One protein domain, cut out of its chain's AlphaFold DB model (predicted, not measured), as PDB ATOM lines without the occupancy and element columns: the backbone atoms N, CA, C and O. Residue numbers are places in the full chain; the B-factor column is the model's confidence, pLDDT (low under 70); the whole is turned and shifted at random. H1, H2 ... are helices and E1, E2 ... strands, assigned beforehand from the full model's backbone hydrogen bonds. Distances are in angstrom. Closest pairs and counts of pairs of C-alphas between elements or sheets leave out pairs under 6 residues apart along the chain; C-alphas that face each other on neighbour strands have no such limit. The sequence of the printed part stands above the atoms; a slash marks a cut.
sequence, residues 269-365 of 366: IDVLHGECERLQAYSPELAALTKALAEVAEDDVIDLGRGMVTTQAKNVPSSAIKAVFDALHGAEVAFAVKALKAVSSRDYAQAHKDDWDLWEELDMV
ATOM      1  N   ILE A 269     -46.207  -5.771  -4.431       90.31
ATOM      2  CA  ILE A 269     -45.303  -6.569  -3.597       90.31
ATOM      3  C   ILE A 269     -43.947  -6.816  -4.272       90.31
ATOM      4  O   ILE A 269     -42.921  -6.720  -3.607       90.31
ATOM      5  N   ASP A 270     -43.931  -7.028  -5.593       90.81
ATOM      6  CA  ASP A 270     -42.698  -7.261  -6.356       90.81
ATOM      7  C   ASP A 270     -41.831  -5.999  -6.392       90.81
ATOM      8  O   ASP A 270     -40.610  -6.067  -6.248       90.81
ATOM      9  N   VAL A 271     -42.465  -4.829  -6.540       93.44
ATOM     10  CA  VAL A 271     -41.769  -3.535  -6.500       93.44
ATOM     11  C   VAL A 271     -41.182  -3.293  -5.115       93.44
ATOM     12  O   VAL A 271     -40.003  -2.971  -5.006       93.44
ATOM     13  N   LEU A 272     -41.968  -3.484  -4.051       95.19
ATOM     14  CA  LEU A 272     -41.490  -3.284  -2.681       95.19
ATOM     15  C   LEU A 272     -40.380  -4.275  -2.303       95.19
ATOM     16  O   LEU A 272     -39.439  -3.884  -1.615       95.19
ATOM     17  N   HIS A 273     -40.452  -5.523  -2.775       94.81
ATOM     18  CA  HIS A 273     -39.385  -6.510  -2.610       94.81
ATOM     19  C   HIS A 273     -38.089  -6.046  -3.283       94.81
ATOM     20  O   HIS A 273     -37.061  -5.951  -2.613       94.81
ATOM     21  N   GLY A 274     -38.150  -5.665  -4.565       95.06
ATOM     22  CA  GLY A 274     -36.983  -5.160  -5.296       95.06
ATOM     23  C   GLY A 274     -36.394  -3.884  -4.684       95.06
ATOM     24  O   GLY A 274     -35.177  -3.712  -4.646       95.06
ATOM     25  N   GLU A 275     -37.232  -3.004  -4.133       96.88
ATOM     26  CA  GLU A 275     -36.759  -1.813  -3.423       96.88
ATOM     27  C   GLU A 275     -36.088  -2.151  -2.085       96.88
ATOM     28  O   GLU A 275     -35.083  -1.523  -1.746       96.88
ATOM     29  N   CYS A 276     -36.566  -3.168  -1.358       96.19
ATOM     30  CA  CYS A 276     -35.867  -3.671  -0.173       96.19
ATOM     31  C   CYS A 276     -34.501  -4.261  -0.549       96.19
ATOM     32  O   CYS A 276     -33.504  -3.915   0.081       96.19
ATOM     33  N   GLU A 277     -34.423  -5.087  -1.600       95.75
ATOM     34  CA  GLU A 277     -33.156  -5.628  -2.120       95.75
ATOM     35  C   GLU A 277     -32.168  -4.517  -2.483       95.75
ATOM     36  O   GLU A 277     -31.002  -4.553  -2.091       95.75
ATOM     37  N   ARG A 278     -32.642  -3.494  -3.196       95.75
ATOM     38  CA  ARG A 278     -31.814  -2.368  -3.624       95.75
ATOM     39  C   ARG A 278     -31.300  -1.545  -2.443       95.75
ATOM     40  O   ARG A 278     -30.143  -1.122  -2.452       95.75
ATOM     41  N   LEU A 279     -32.149  -1.277  -1.450       95.81
ATOM     42  CA  LEU A 279     -31.813  -0.403  -0.323       95.81
ATOM     43  C   LEU A 279     -31.044  -1.100   0.803       95.81
ATOM     44  O   LEU A 279     -30.433  -0.407   1.614       95.81
ATOM     45  N   GLN A 280     -30.958  -2.433   0.813       94.50
ATOM     46  CA  GLN A 280     -30.081  -3.179   1.729       94.50
ATOM     47  C   GLN A 280     -28.615  -2.732   1.680       94.50
ATOM     48  O   GLN A 280     -27.911  -2.828   2.683       94.50
ATOM     49  N   ALA A 281     -28.154  -2.210   0.538       90.38
ATOM     50  CA  ALA A 281     -26.811  -1.644   0.408       90.38
ATOM     51  C   ALA A 281     -26.559  -0.446   1.348       90.38
ATOM     52  O   ALA A 281     -25.406  -0.134   1.638       90.38
ATOM     53  N   TYR A 282     -27.623   0.212   1.819       89.50
ATOM     54  CA  TYR A 282     -27.582   1.387   2.695       89.50
ATOM     55  C   TYR A 282     -28.183   1.110   4.081       89.50
ATOM     56  O   TYR A 282     -27.720   1.683   5.065       89.50
ATOM     57  N   SER A 283     -29.164   0.206   4.149       90.81
ATOM     58  CA  SER A 283     -29.907  -0.182   5.354       90.81
ATOM     59  C   SER A 283     -29.951  -1.713   5.485       90.81
ATOM     60  O   SER A 283     -30.929  -2.342   5.066       90.81
ATOM     61  N   PRO A 284     -28.893  -2.348   6.031       92.62
ATOM     62  CA  PRO A 284     -28.769  -3.808   6.118       92.62
ATOM     63  C   PRO A 284     -29.917  -4.501   6.869       92.62
ATOM     64  O   PRO A 284     -30.229  -5.661   6.605       92.62
ATOM     65  N   GLU A 285     -30.586  -3.796   7.781       92.75
ATOM     66  CA  GLU A 285     -31.775  -4.256   8.497       92.75
ATOM     67  C   GLU A 285     -32.935  -4.656   7.566       92.75
ATOM     68  O   GLU A 285     -33.733  -5.528   7.920       92.75
ATOM     69  N   LEU A 286     -32.994  -4.108   6.344       95.56
ATOM     70  CA  LEU A 286     -33.984  -4.474   5.324       95.56
ATOM     71  C   LEU A 286     -33.817  -5.912   4.808       95.56
ATOM     72  O   LEU A 286     -34.733  -6.434   4.171       95.56
ATOM     73  N   ALA A 287     -32.706  -6.594   5.101       95.56
ATOM     74  CA  ALA A 287     -32.503  -7.990   4.710       95.56
ATOM     75  C   ALA A 287     -33.575  -8.921   5.306       95.56
ATOM     76  O   ALA A 287     -34.091  -9.808   4.624       95.56
ATOM     77  N   ALA A 288     -33.975  -8.680   6.561       93.94
ATOM     78  CA  ALA A 288     -35.040  -9.449   7.204       93.94
ATOM     79  C   ALA A 288     -36.402  -9.215   6.531       93.94
ATOM     80  O   ALA A 288     -37.173 -10.160   6.349       93.94
ATOM     81  N   LEU A 289     -36.679  -7.968   6.133       94.50
ATOM     82  CA  LEU A 289     -37.902  -7.600   5.419       94.50
ATOM     83  C   LEU A 289     -37.946  -8.200   4.018       94.50
ATOM     84  O   LEU A 289     -38.973  -8.725   3.610       94.50
ATOM     85  N   THR A 290     -36.815  -8.177   3.318       95.12
ATOM     86  CA  THR A 290     -36.668  -8.757   1.980       95.12
ATOM     87  C   THR A 290     -36.989 -10.243   1.998       95.12
ATOM     88  O   THR A 290     -37.816 -10.702   1.220       95.12
ATOM     89  N   LYS A 291     -36.425 -10.986   2.960       93.44
ATOM     90  CA  LYS A 291     -36.735 -12.409   3.120       93.44
ATOM     91  C   LYS A 291     -38.229 -12.651   3.369       93.44
ATOM     92  O   LYS A 291     -38.808 -13.532   2.749       93.44
ATOM     93  N   ALA A 292     -38.853 -11.863   4.248       91.56
ATOM     94  CA  ALA A 292     -40.285 -11.988   4.525       91.56
ATOM     95  C   ALA A 292     -41.156 -11.645   3.300       91.56
ATOM     96  O   ALA A 292     -42.184 -12.274   3.079       91.56
ATOM     97  N   LEU A 293     -40.746 -10.664   2.493       91.25
ATOM     98  CA  LEU A 293     -41.425 -10.300   1.251       91.25
ATOM     99  C   LEU A 293     -41.300 -11.389   0.184       91.25
ATOM    100  O   LEU A 293     -42.286 -11.649  -0.497       91.25
ATOM    101  N   ALA A 294     -40.147 -12.053   0.069       89.88
ATOM    102  CA  ALA A 294     -39.959 -13.167  -0.862       89.88
ATOM    103  C   ALA A 294     -40.964 -14.304  -0.597       89.88
ATOM    104  O   ALA A 294     -41.612 -14.780  -1.523       89.88
ATOM    105  N   GLU A 295     -41.181 -14.660   0.675       85.12
ATOM    106  CA  GLU A 295     -42.153 -15.690   1.086       85.12
ATOM    107  C   GLU A 295     -43.607 -15.328   0.706       85.12
ATOM    108  O   GLU A 295     -44.443 -16.203   0.456       85.12
ATOM    109  N   VAL A 296     -43.930 -14.032   0.656       82.69
ATOM    110  CA  VAL A 296     -45.269 -13.521   0.311       82.69
ATOM    111  C   VAL A 296     -45.417 -13.249  -1.195       82.69
ATOM    112  O   VAL A 296     -46.533 -13.293  -1.709       82.69
ATOM    113  N   ALA A 297     -44.319 -12.990  -1.909       79.69
ATOM    114  CA  ALA A 297     -44.308 -12.753  -3.352       79.69
ATOM    115  C   ALA A 297     -44.462 -14.044  -4.178       79.69
ATOM    116  O   ALA A 297     -44.859 -13.976  -5.342       79.69
ATOM    117  N   GLU A 298     -44.164 -15.208  -3.596       78.00
ATOM    118  CA  GLU A 298     -44.434 -16.505  -4.218       78.00
ATOM    119  C   GLU A 298     -45.943 -16.747  -4.364       78.00
ATOM    120  O   GLU A 298     -46.700 -16.671  -3.389       78.00
ATOM    121  N   ASP A 299     -46.367 -17.053  -5.593       78.75
ATOM    122  CA  ASP A 299     -47.745 -17.443  -5.875       78.75
ATOM    123  C   ASP A 299     -48.061 -18.800  -5.239       78.75
ATOM    124  O   ASP A 299     -47.256 -19.735  -5.287       78.75
ATOM    125  N   ASP A 300     -49.271 -18.936  -4.704       70.19
ATOM    126  CA  ASP A 300     -49.759 -20.215  -4.214       70.19
ATOM    127  C   ASP A 300     -50.000 -21.156  -5.394       70.19
ATOM    128  O   ASP A 300     -50.731 -20.830  -6.332       70.19
ATOM    129  N   VAL A 301     -49.404 -22.348  -5.337       72.31
ATOM    130  CA  VAL A 301     -49.664 -23.420  -6.300       72.31
ATOM    131  C   VAL A 301     -50.915 -24.175  -5.861       72.31
ATOM    132  O   VAL A 301     -50.925 -24.856  -4.838       72.31
ATOM    133  N   ILE A 302     -51.974 -24.065  -6.655       70.12
ATOM    134  CA  ILE A 302     -53.252 -24.735  -6.439       70.12
ATOM    135  C   ILE A 302     -53.304 -25.966  -7.341       70.12
ATOM    136  O   ILE A 302     -53.327 -25.847  -8.567       70.12
ATOM    137  N   ASP A 303     -53.347 -27.149  -6.733       73.75
ATOM    138  CA  ASP A 303     -53.626 -28.396  -7.443       73.75
ATOM    139  C   ASP A 303     -55.123 -28.476  -7.772       73.75
ATOM    140  O   ASP A 303     -55.979 -28.499  -6.886       73.75
ATOM    141  N   LEU A 304     -55.436 -28.492  -9.066       73.44
ATOM    142  CA  LEU A 304     -56.794 -28.626  -9.594       73.44
ATOM    143  C   LEU A 304     -57.182 -30.102  -9.807       73.44
ATOM    144  O   LEU A 304     -58.291 -30.400 -10.259       73.44
ATOM    145  N   GLY A 305     -56.282 -31.034  -9.483       61.84
ATOM    146  CA  GLY A 305     -56.410 -32.464  -9.720       61.84
ATOM    147  C   GLY A 305     -55.990 -32.877 -11.135       61.84
ATOM    148  O   GLY A 305     -55.788 -32.060 -12.032       61.84
ATOM    149  N   ARG A 306     -55.851 -34.195 -11.355       72.19
ATOM    150  CA  ARG A 306     -55.440 -34.806 -12.644       72.19
ATOM    151  C   ARG A 306     -54.111 -34.268 -13.206       72.19
ATOM    152  O   ARG A 306     -53.918 -34.248 -14.418       72.19
ATOM    153  N   GLY A 307     -53.198 -33.857 -12.326       75.25
ATOM    154  CA  GLY A 307     -51.892 -33.315 -12.710       75.25
ATOM    155  C   GLY A 307     -51.939 -31.884 -13.256       75.25
ATOM    156  O   GLY A 307     -50.956 -31.441 -13.843       75.25
ATOM    157  N   MET A 308     -53.057 -31.169 -13.090       55.09
ATOM    158  CA  MET A 308     -53.169 -29.754 -13.443       55.09
ATOM    159  C   MET A 308     -52.937 -28.888 -12.208       55.09
ATOM    160  O   MET A 308     -53.610 -29.050 -11.196       55.09
ATOM    161  N   VAL A 309     -52.025 -27.927 -12.321       76.56
ATOM    162  CA  VAL A 309     -51.786 -26.902 -11.301       76.56
ATOM    163  C   VAL A 309     -52.071 -25.519 -11.881       76.56
ATOM    164  O   VAL A 309     -51.836 -25.279 -13.066       76.56
ATOM    165  N   THR A 310     -52.571 -24.612 -11.050       76.44
ATOM    166  CA  THR A 310     -52.667 -23.176 -11.343       76.44
ATOM    167  C   THR A 310     -51.957 -22.389 -10.252       76.44
ATOM    168  O   THR A 310     -51.699 -22.920  -9.175       76.44
ATOM    169  N   THR A 311     -51.635 -21.130 -10.517       73.75
ATOM    170  CA  THR A 311     -51.048 -20.230  -9.525       73.75
ATOM    171  C   THR A 311     -52.034 -19.130  -9.159       73.75
ATOM    172  O   THR A 311     -52.795 -18.659 -10.010       73.75
ATOM    173  N   GLN A 312     -52.052 -18.737  -7.889       69.81
ATOM    174  CA  GLN A 312     -52.817 -17.593  -7.408       69.81
ATOM    175  C   GLN A 312     -51.908 -16.693  -6.577       69.81
ATOM    176  O   GLN A 312     -51.268 -17.143  -5.630       69.81
ATOM    177  N   ALA A 313     -51.872 -15.407  -6.915       72.19
ATOM    178  CA  ALA A 313     -51.149 -14.433  -6.111       72.19
ATOM    179  C   ALA A 313     -51.780 -14.324  -4.714       72.19
ATOM    180  O   ALA A 313     -53.003 -14.197  -4.587       72.19
ATOM    181  N   LYS A 314     -50.942 -14.328  -3.673       74.44
ATOM    182  CA  LYS A 314     -51.392 -14.096  -2.297       74.44
ATOM    183  C   LYS A 314     -52.001 -12.703  -2.176       74.44
ATOM    184  O   LYS A 314     -51.423 -11.716  -2.634       74.44
ATOM    185  N   ASN A 315     -53.158 -12.614  -1.524       76.19
ATOM    186  CA  ASN A 315     -53.748 -11.321  -1.201       76.19
ATOM    187  C   ASN A 315     -53.002 -10.713  -0.007       76.19
ATOM    188  O   ASN A 315     -53.090 -11.229   1.108       76.19
ATOM    189  N   VAL A 316     -52.252  -9.638  -0.245       82.38
ATOM    190  CA  VAL A 316     -51.518  -8.917   0.801       82.38
ATOM    191  C   VAL A 316     -52.357  -7.724   1.250       82.38
ATOM    192  O   VAL A 316     -52.573  -6.816   0.445       82.38
ATOM    193  N   PRO A 317     -52.806  -7.678   2.515       84.75
ATOM    194  CA  PRO A 317     -53.633  -6.578   2.995       84.75
ATOM    195  C   PRO A 317     -52.905  -5.235   2.941       84.75
ATOM    196  O   PRO A 317     -51.695  -5.148   3.184       84.75
ATOM    197  N   SER A 318     -53.659  -4.167   2.682       84.88
ATOM    198  CA  SER A 318     -53.148  -2.795   2.597       84.88
ATOM    199  C   SER A 318     -52.378  -2.375   3.849       84.88
ATOM    200  O   SER A 318     -51.383  -1.658   3.751       84.88
ATOM    201  N   SER A 319     -52.792  -2.856   5.025       87.75
ATOM    202  CA  SER A 319     -52.098  -2.639   6.299       87.75
ATOM    203  C   SER A 319     -50.667  -3.196   6.304       87.75
ATOM    204  O   SER A 319     -49.743  -2.517   6.758       87.75
ATOM    205  N   ALA A 320     -50.449  -4.387   5.737       90.69
ATOM    206  CA  ALA A 320     -49.121  -4.981   5.596       90.69
ATOM    207  C   ALA A 320     -48.279  -4.242   4.544       90.69
ATOM    208  O   ALA A 320     -47.114  -3.936   4.801       90.69
ATOM    209  N   ILE A 321     -48.880  -3.867   3.404       93.06
ATOM    210  CA  ILE A 321     -48.222  -3.040   2.374       93.06
ATOM    211  C   ILE A 321     -47.769  -1.703   2.973       93.06
ATOM    212  O   ILE A 321     -46.634  -1.273   2.760       93.06
ATOM    213  N   LYS A 322     -48.625  -1.058   3.771       94.69
ATOM    214  CA  LYS A 322     -48.298   0.186   4.468       94.69
ATOM    215  C   LYS A 322     -47.155  -0.004   5.468       94.69
ATOM    216  O   LYS A 322     -46.277   0.849   5.533       94.69
ATOM    217  N   ALA A 323     -47.134  -1.102   6.223       95.56
ATOM    218  CA  ALA A 323     -46.044  -1.378   7.157       95.56
ATOM    219  C   ALA A 323     -44.694  -1.528   6.431       95.56
ATOM    220  O   ALA A 323     -43.690  -0.985   6.887       95.56
ATOM    221  N   VAL A 324     -44.676  -2.198   5.271       96.44
ATOM    222  CA  VAL A 324     -43.485  -2.289   4.407       96.44
ATOM    223  C   VAL A 324     -43.077  -0.916   3.875       96.44
ATOM    224  O   VAL A 324     -41.900  -0.564   3.930       96.44
ATOM    225  N   PHE A 325     -44.043  -0.121   3.403       96.81
ATOM    226  CA  PHE A 325     -43.805   1.256   2.973       96.81
ATOM    227  C   PHE A 325     -43.152   2.082   4.089       96.81
ATOM    228  O   PHE A 325     -42.126   2.712   3.852       96.81
ATOM    229  N   ASP A 326     -43.698   2.054   5.306       96.94
ATOM    230  CA  ASP A 326     -43.161   2.817   6.435       96.94
ATOM    231  C   ASP A 326     -41.743   2.344   6.806       96.94
ATOM    232  O   ASP A 326     -40.867   3.173   7.056       96.94
ATOM    233  N   ALA A 327     -41.482   1.031   6.780       96.94
ATOM    234  CA  ALA A 327     -40.152   0.471   7.033       96.94
ATOM    235  C   ALA A 327     -39.116   0.931   5.993       96.94
ATOM    236  O   ALA A 327     -38.012   1.326   6.360       96.94
ATOM    237  N   LEU A 328     -39.486   0.988   4.708       96.69
ATOM    238  CA  LEU A 328     -38.646   1.558   3.644       96.69
ATOM    239  C   LEU A 328     -38.367   3.063   3.832       96.69
ATOM    240  O   LEU A 328     -37.392   3.575   3.288       96.69
ATOM    241  N   HIS A 329     -39.188   3.767   4.621       96.12
ATOM    242  CA  HIS A 329     -38.984   5.172   5.000       96.12
ATOM    243  C   HIS A 329     -38.280   5.334   6.363       96.12
ATOM    244  O   HIS A 329     -38.148   6.454   6.867       96.12
ATOM    245  N   GLY A 330     -37.805   4.235   6.958       94.50
ATOM    246  CA  GLY A 330     -37.029   4.224   8.198       94.50
ATOM    247  C   GLY A 330     -37.814   3.902   9.468       94.50
ATOM    248  O   GLY A 330     -37.290   4.111  10.560       94.50
ATOM    249  N   ALA A 331     -39.059   3.428   9.367       95.56
ATOM    250  CA  ALA A 331     -39.743   2.847  10.520       95.56
ATOM    251  C   ALA A 331     -39.113   1.499  10.918       95.56
ATOM    252  O   ALA A 331     -38.396   0.863  10.145       95.56
ATOM    253  N   GLU A 332     -39.404   1.035  12.132       95.31
ATOM    254  CA  GLU A 332     -38.828  -0.204  12.653       95.31
ATOM    255  C   GLU A 332     -39.261  -1.434  11.831       95.31
ATOM    256  O   GLU A 332     -40.433  -1.821  11.788       95.31
ATOM    257  N   VAL A 333     -38.273  -2.089  11.211       95.31
ATOM    258  CA  VAL A 333     -38.451  -3.226  10.292       95.31
ATOM    259  C   VAL A 333     -39.204  -4.400  10.930       95.31
ATOM    260  O   VAL A 333     -39.957  -5.102  10.251       95.31
ATOM    261  N   ALA A 334     -39.049  -4.606  12.241       94.31
ATOM    262  CA  ALA A 334     -39.694  -5.699  12.959       94.31
ATOM    263  C   ALA A 334     -41.230  -5.667  12.841       94.31
ATOM    264  O   ALA A 334     -41.854  -6.728  12.731       94.31
ATOM    265  N   PHE A 335     -41.846  -4.477  12.793       93.06
ATOM    266  CA  PHE A 335     -43.297  -4.348  12.616       93.06
ATOM    267  C   PHE A 335     -43.754  -4.820  11.237       93.06
ATOM    268  O   PHE A 335     -44.727  -5.569  11.141       93.06
ATOM    269  N   ALA A 336     -43.028  -4.445  10.182       93.88
ATOM    270  CA  ALA A 336     -43.331  -4.865   8.816       93.88
ATOM    271  C   ALA A 336     -43.166  -6.381   8.638       93.88
ATOM    272  O   ALA A 336     -44.048  -7.043   8.094       93.88
ATOM    273  N   VAL A 337     -42.088  -6.956   9.183       93.62
ATOM    274  CA  VAL A 337     -41.864  -8.413   9.167       93.62
ATOM    275  C   VAL A 337     -42.987  -9.151   9.897       93.62
ATOM    276  O   VAL A 337     -43.474 -10.171   9.411       93.62
ATOM    277  N   LYS A 338     -43.423  -8.645  11.058       92.25
ATOM    278  CA  LYS A 338     -44.542  -9.232  11.807       92.25
ATOM    279  C   LYS A 338     -45.846  -9.177  11.005       92.25
ATOM    280  O   LYS A 338     -46.558 -10.177  10.975       92.25
ATOM    281  N   ALA A 339     -46.136  -8.050  10.352       90.19
ATOM    282  CA  ALA A 339     -47.328  -7.889   9.522       90.19
ATOM    283  C   ALA A 339     -47.339  -8.873   8.341       90.19
ATOM    284  O   ALA A 339     -48.338  -9.549   8.124       90.19
ATOM    285  N   LEU A 340     -46.213  -9.032   7.635       89.88
ATOM    286  CA  LEU A 340     -46.097  -9.979   6.518       89.88
ATOM    287  C   LEU A 340     -46.243 -11.437   6.959       89.88
ATOM    288  O   LEU A 340     -46.963 -12.200   6.324       89.88
ATOM    289  N   LYS A 341     -45.626 -11.828   8.081       87.00
ATOM    290  CA  LYS A 341     -45.774 -13.191   8.621       87.00
ATOM    291  C   LYS A 341     -47.217 -13.523   8.992       87.00
ATOM    292  O   LYS A 341     -47.618 -14.680   8.893       87.00
ATOM    293  N   ALA A 342     -47.994 -12.524   9.406       83.62
ATOM    294  CA  ALA A 342     -49.410 -12.712   9.686       83.62
ATOM    295  C   ALA A 342     -50.204 -13.037   8.408       83.62
ATOM    296  O   ALA A 342     -51.088 -13.885   8.467       83.62
ATOM    297  N   VAL A 343     -49.834 -12.480   7.246       78.38
ATOM    298  CA  VAL A 343     -50.470 -12.784   5.943       78.38
ATOM    299  C   VAL A 343     -50.384 -14.272   5.594       78.38
ATOM    300  O   VAL A 343     -51.320 -14.830   5.033       78.38
ATOM    301  N   SER A 344     -49.291 -14.943   5.965       66.81
ATOM    302  CA  SER A 344     -49.116 -16.385   5.742       66.81
ATOM    303  C   SER A 344     -49.854 -17.271   6.756       66.81
ATOM    304  O   SER A 344     -49.870 -18.493   6.604       66.81
ATOM    305  N   SER A 345     -50.469 -16.693   7.794       66.25
ATOM    306  CA  SER A 345     -51.287 -17.430   8.760       66.25
ATOM    307  C   SER A 345     -52.753 -17.467   8.310       66.25
ATOM    308  O   SER A 345     -53.332 -16.434   7.972       66.25
ATOM    309  N   ARG A 346     -53.372 -18.660   8.314       52.59
ATOM    310  CA  ARG A 346     -54.764 -18.887   7.857       52.59
ATOM    311  C   ARG A 346     -55.808 -17.976   8.527       52.59
ATOM    312  O   ARG A 346     -56.847 -17.728   7.926       52.59
ATOM    313  N   ASP A 347     -55.524 -17.459   9.720       50.19
ATOM    314  CA  ASP A 347     -56.461 -16.652  10.509       50.19
ATOM    315  C   ASP A 347     -56.506 -15.164  10.096       50.19
ATOM    316  O   ASP A 347     -57.511 -14.490  10.324       50.19
ATOM    317  N   TYR A 348     -55.463 -14.631   9.443       49.88
ATOM    318  CA  TYR A 348     -55.370 -13.195   9.128       49.88
ATOM    319  C   TYR A 348     -56.275 -12.776   7.959       49.88
ATOM    320  O   TYR A 348     -56.880 -11.704   7.988       49.88
ATOM    321  N   ALA A 349     -56.445 -13.649   6.959       45.91
ATOM    322  CA  ALA A 349     -57.312 -13.398   5.803       45.91
ATOM    323  C   ALA A 349     -58.802 -13.267   6.185       45.91
ATOM    324  O   ALA A 349     -59.549 -12.546   5.530       45.91
ATOM    325  N   GLN A 350     -59.232 -13.931   7.266       45.88
ATOM    326  CA  GLN A 350     -60.603 -13.852   7.776       45.88
ATOM    327  C   GLN A 350     -60.839 -12.578   8.613       45.88
ATOM    328  O   GLN A 350     -61.953 -12.059   8.630       45.88
ATOM    329  N   ALA A 351     -59.803 -12.069   9.294       50.62
ATOM    330  CA  ALA A 351     -59.884 -10.935  10.221       50.62
ATOM    331  C   ALA A 351     -59.807  -9.550   9.546       50.62
ATOM    332  O   ALA A 351     -60.240  -8.563  10.131       50.62
ATOM    333  N   HIS A 352     -59.281  -9.475   8.320       51.69
ATOM    334  CA  HIS A 352     -59.042  -8.227   7.580       51.69
ATOM    335  C   HIS A 352     -59.936  -8.077   6.339       51.69
ATOM    336  O   HIS A 352     -59.570  -7.426   5.366       51.69
ATOM    337  N   LYS A 353     -61.130  -8.680   6.371       48.44
ATOM    338  CA  LYS A 353     -62.110  -8.624   5.273       48.44
ATOM    339  C   LYS A 353     -62.657  -7.209   5.010       48.44
ATOM    340  O   LYS A 353     -63.094  -6.943   3.897       48.44
ATOM    341  N   ASP A 354     -62.572  -6.338   6.018       47.66
ATOM    342  CA  ASP A 354     -62.994  -4.929   5.997       47.66
ATOM    343  C   ASP A 354     -61.791  -3.955   6.030       47.66
ATOM    344  O   ASP A 354     -61.943  -2.779   6.365       47.66
ATOM    345  N   ASP A 355     -60.569  -4.445   5.773       49.19
ATOM    346  CA  ASP A 355     -59.367  -3.603   5.771       49.19
ATOM    347  C   ASP A 355     -59.432  -2.605   4.604       49.19
ATOM    348  O   ASP A 355     -59.924  -2.930   3.525       49.19
ATOM    349  N   TRP A 356     -58.945  -1.385   4.837       47.34
ATOM    350  CA  TRP A 356     -58.958  -0.288   3.864       47.34
ATOM    351  C   TRP A 356     -58.496  -0.764   2.480       47.34
ATOM    352  O   TRP A 356     -57.366  -1.247   2.343       47.34
ATOM    353  N   ASP A 357     -59.343  -0.618   1.460       55.69
ATOM    354  CA  ASP A 357     -59.046  -1.151   0.135       55.69
ATOM    355  C   ASP A 357     -58.156  -0.184  -0.659       55.69
ATOM    356  O   ASP A 357     -58.606   0.791  -1.265       55.69
ATOM    357  N   LEU A 358     -56.849  -0.456  -0.657       50.56
ATOM    358  CA  LEU A 358     -55.883   0.258  -1.490       50.56
ATOM    359  C   LEU A 358     -56.236   0.123  -2.981       50.56
ATOM    360  O   LEU A 358     -55.866   0.993  -3.768       50.56
ATOM    361  N   TRP A 359     -56.938  -0.946  -3.377       51.19
ATOM    362  CA  TRP A 359     -57.287  -1.217  -4.766       51.19
ATOM    363  C   TRP A 359     -58.444  -0.340  -5.261       51.19
ATOM    364  O   TRP A 359     -58.360   0.138  -6.390       51.19
ATOM    365  N   GLU A 360     -59.425   0.006  -4.414       51.97
ATOM    366  CA  GLU A 360     -60.470   0.986  -4.768       51.97
ATOM    367  C   GLU A 360     -59.875   2.376  -5.069       51.97
ATOM    368  O   GLU A 360     -60.254   3.020  -6.047       51.97
ATOM    369  N   GLU A 361     -58.885   2.841  -4.296       46.56
ATOM    370  CA  GLU A 361     -58.214   4.121  -4.577       46.56
ATOM    371  C   GLU A 361     -57.292   4.078  -5.802       46.56
ATOM    372  O   GLU A 361     -57.116   5.101  -6.468       46.56
ATOM    373  N   LEU A 362     -56.693   2.924  -6.113       42.44
ATOM    374  CA  LEU A 362     -55.860   2.752  -7.307       42.44
ATOM    375  C   LEU A 362     -56.702   2.694  -8.593       42.44
ATOM    376  O   LEU A 362     -56.275   3.255  -9.604       42.44
ATOM    377  N   ASP A 363     -57.901   2.105  -8.543       41.06
ATOM    378  CA  ASP A 363     -58.842   2.060  -9.671       41.06
ATOM    379  C   ASP A 363     -59.504   3.422  -9.949       41.06
ATOM    380  O   ASP A 363     -59.812   3.737 -11.099       41.06
ATOM    381  N   MET A 364     -59.635   4.299  -8.946       36.34
ATOM    382  CA  MET A 364     -60.110   5.680  -9.152       36.34
ATOM    383  C   MET A 364     -59.104   6.604  -9.871       36.34
ATOM    384  O   MET A 364     -59.437   7.750 -10.181       36.34
ATOM    385  N   VAL A 365     -57.868   6.147 -10.116       35.72
ATOM    386  CA  VAL A 365     -56.796   6.929 -10.772       35.72
ATOM    387  C   VAL A 365     -56.477   6.403 -12.187       35.72
ATOM    388  O   VAL A 365     -55.556   6.915 -12.832       35.72
TER     389      VAL A 365
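What this domain is: This is residues 269 to 365 of the 366 residues of an uncharacterized protein of Pseudomonas aeruginosa (strain UCBPP-PA14) (UniProt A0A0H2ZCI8). Four helices, H1 to H4, pack side by side as an up-and-down bundle, each running against the one before, and a strand hairpin, E1 and E2, reaches out from one end as an arm. A tail with short helices H5 and H6 follows, its residues 360 to 365 sticking out. The printed part has 97 residues, mostly helix, with six named helices and two named strands, ordered H1 H2 E1 E2 H3 H4 H5 H6; the sheet, E1 - E2, is antiparallel. It is only just compact, close to loose: radius of gyration of the C-alphas 14.8 A, spans 48 by 30 by 29 A.

How they stand to each other: H1, residues 269 to 279, and H2, residues 286 to 297, form a helical hairpin, closest C-alphas Cys 276 and Thr 290, 5.6 A, at a shallow tilt of 20 degrees. E1, residues 300 to 305, and E2, residues 308 to 312, form an antiparallel hairpin, with N 302 and O 310 within hydrogen-bond range at 2.8 A. H3, residues 318 to 328, touches H1, closest C-alphas Leu 328 and Cys 276, 7.0 A. H4, residues 333 to 343, touches H2 at Val 337 and Leu 289, closest C-alphas, 5.5 A, and forms a helical hairpin with H3, closest C-alphas Ala 336 and Ala 323, 4.7 A. H5, residues 348 to 351, is close to but not clearly touching H4, closest C-alphas Tyr 348 and Ala 342, 6.0 A. H6, residues 358 to 363, is close to but not clearly touching H3, closest C-alphas Leu 358 and Ser 318, 5.8 A. Every O i to N i+4 pair is within range in H1, H2, H3, H4 and H6; H5 is too short for one.

Where its parts are: H1 begins at C-alpha 269, (-45.303, -6.569, -3.597); H6 ends at C-alpha 363, (-58.842, 2.060, -9.671). From first to last C-alpha, H2 measures 15.8 A, E1 15.0 A and H4 16.0 A.

The domain as a whole: The C-alphas farthest apart, Tyr 282 and Arg 306, are 48.2 A apart. The printed part has no cut and no long link. The model's pLDDT is under 70 at residues 305, 308, 312 and 344 to 365.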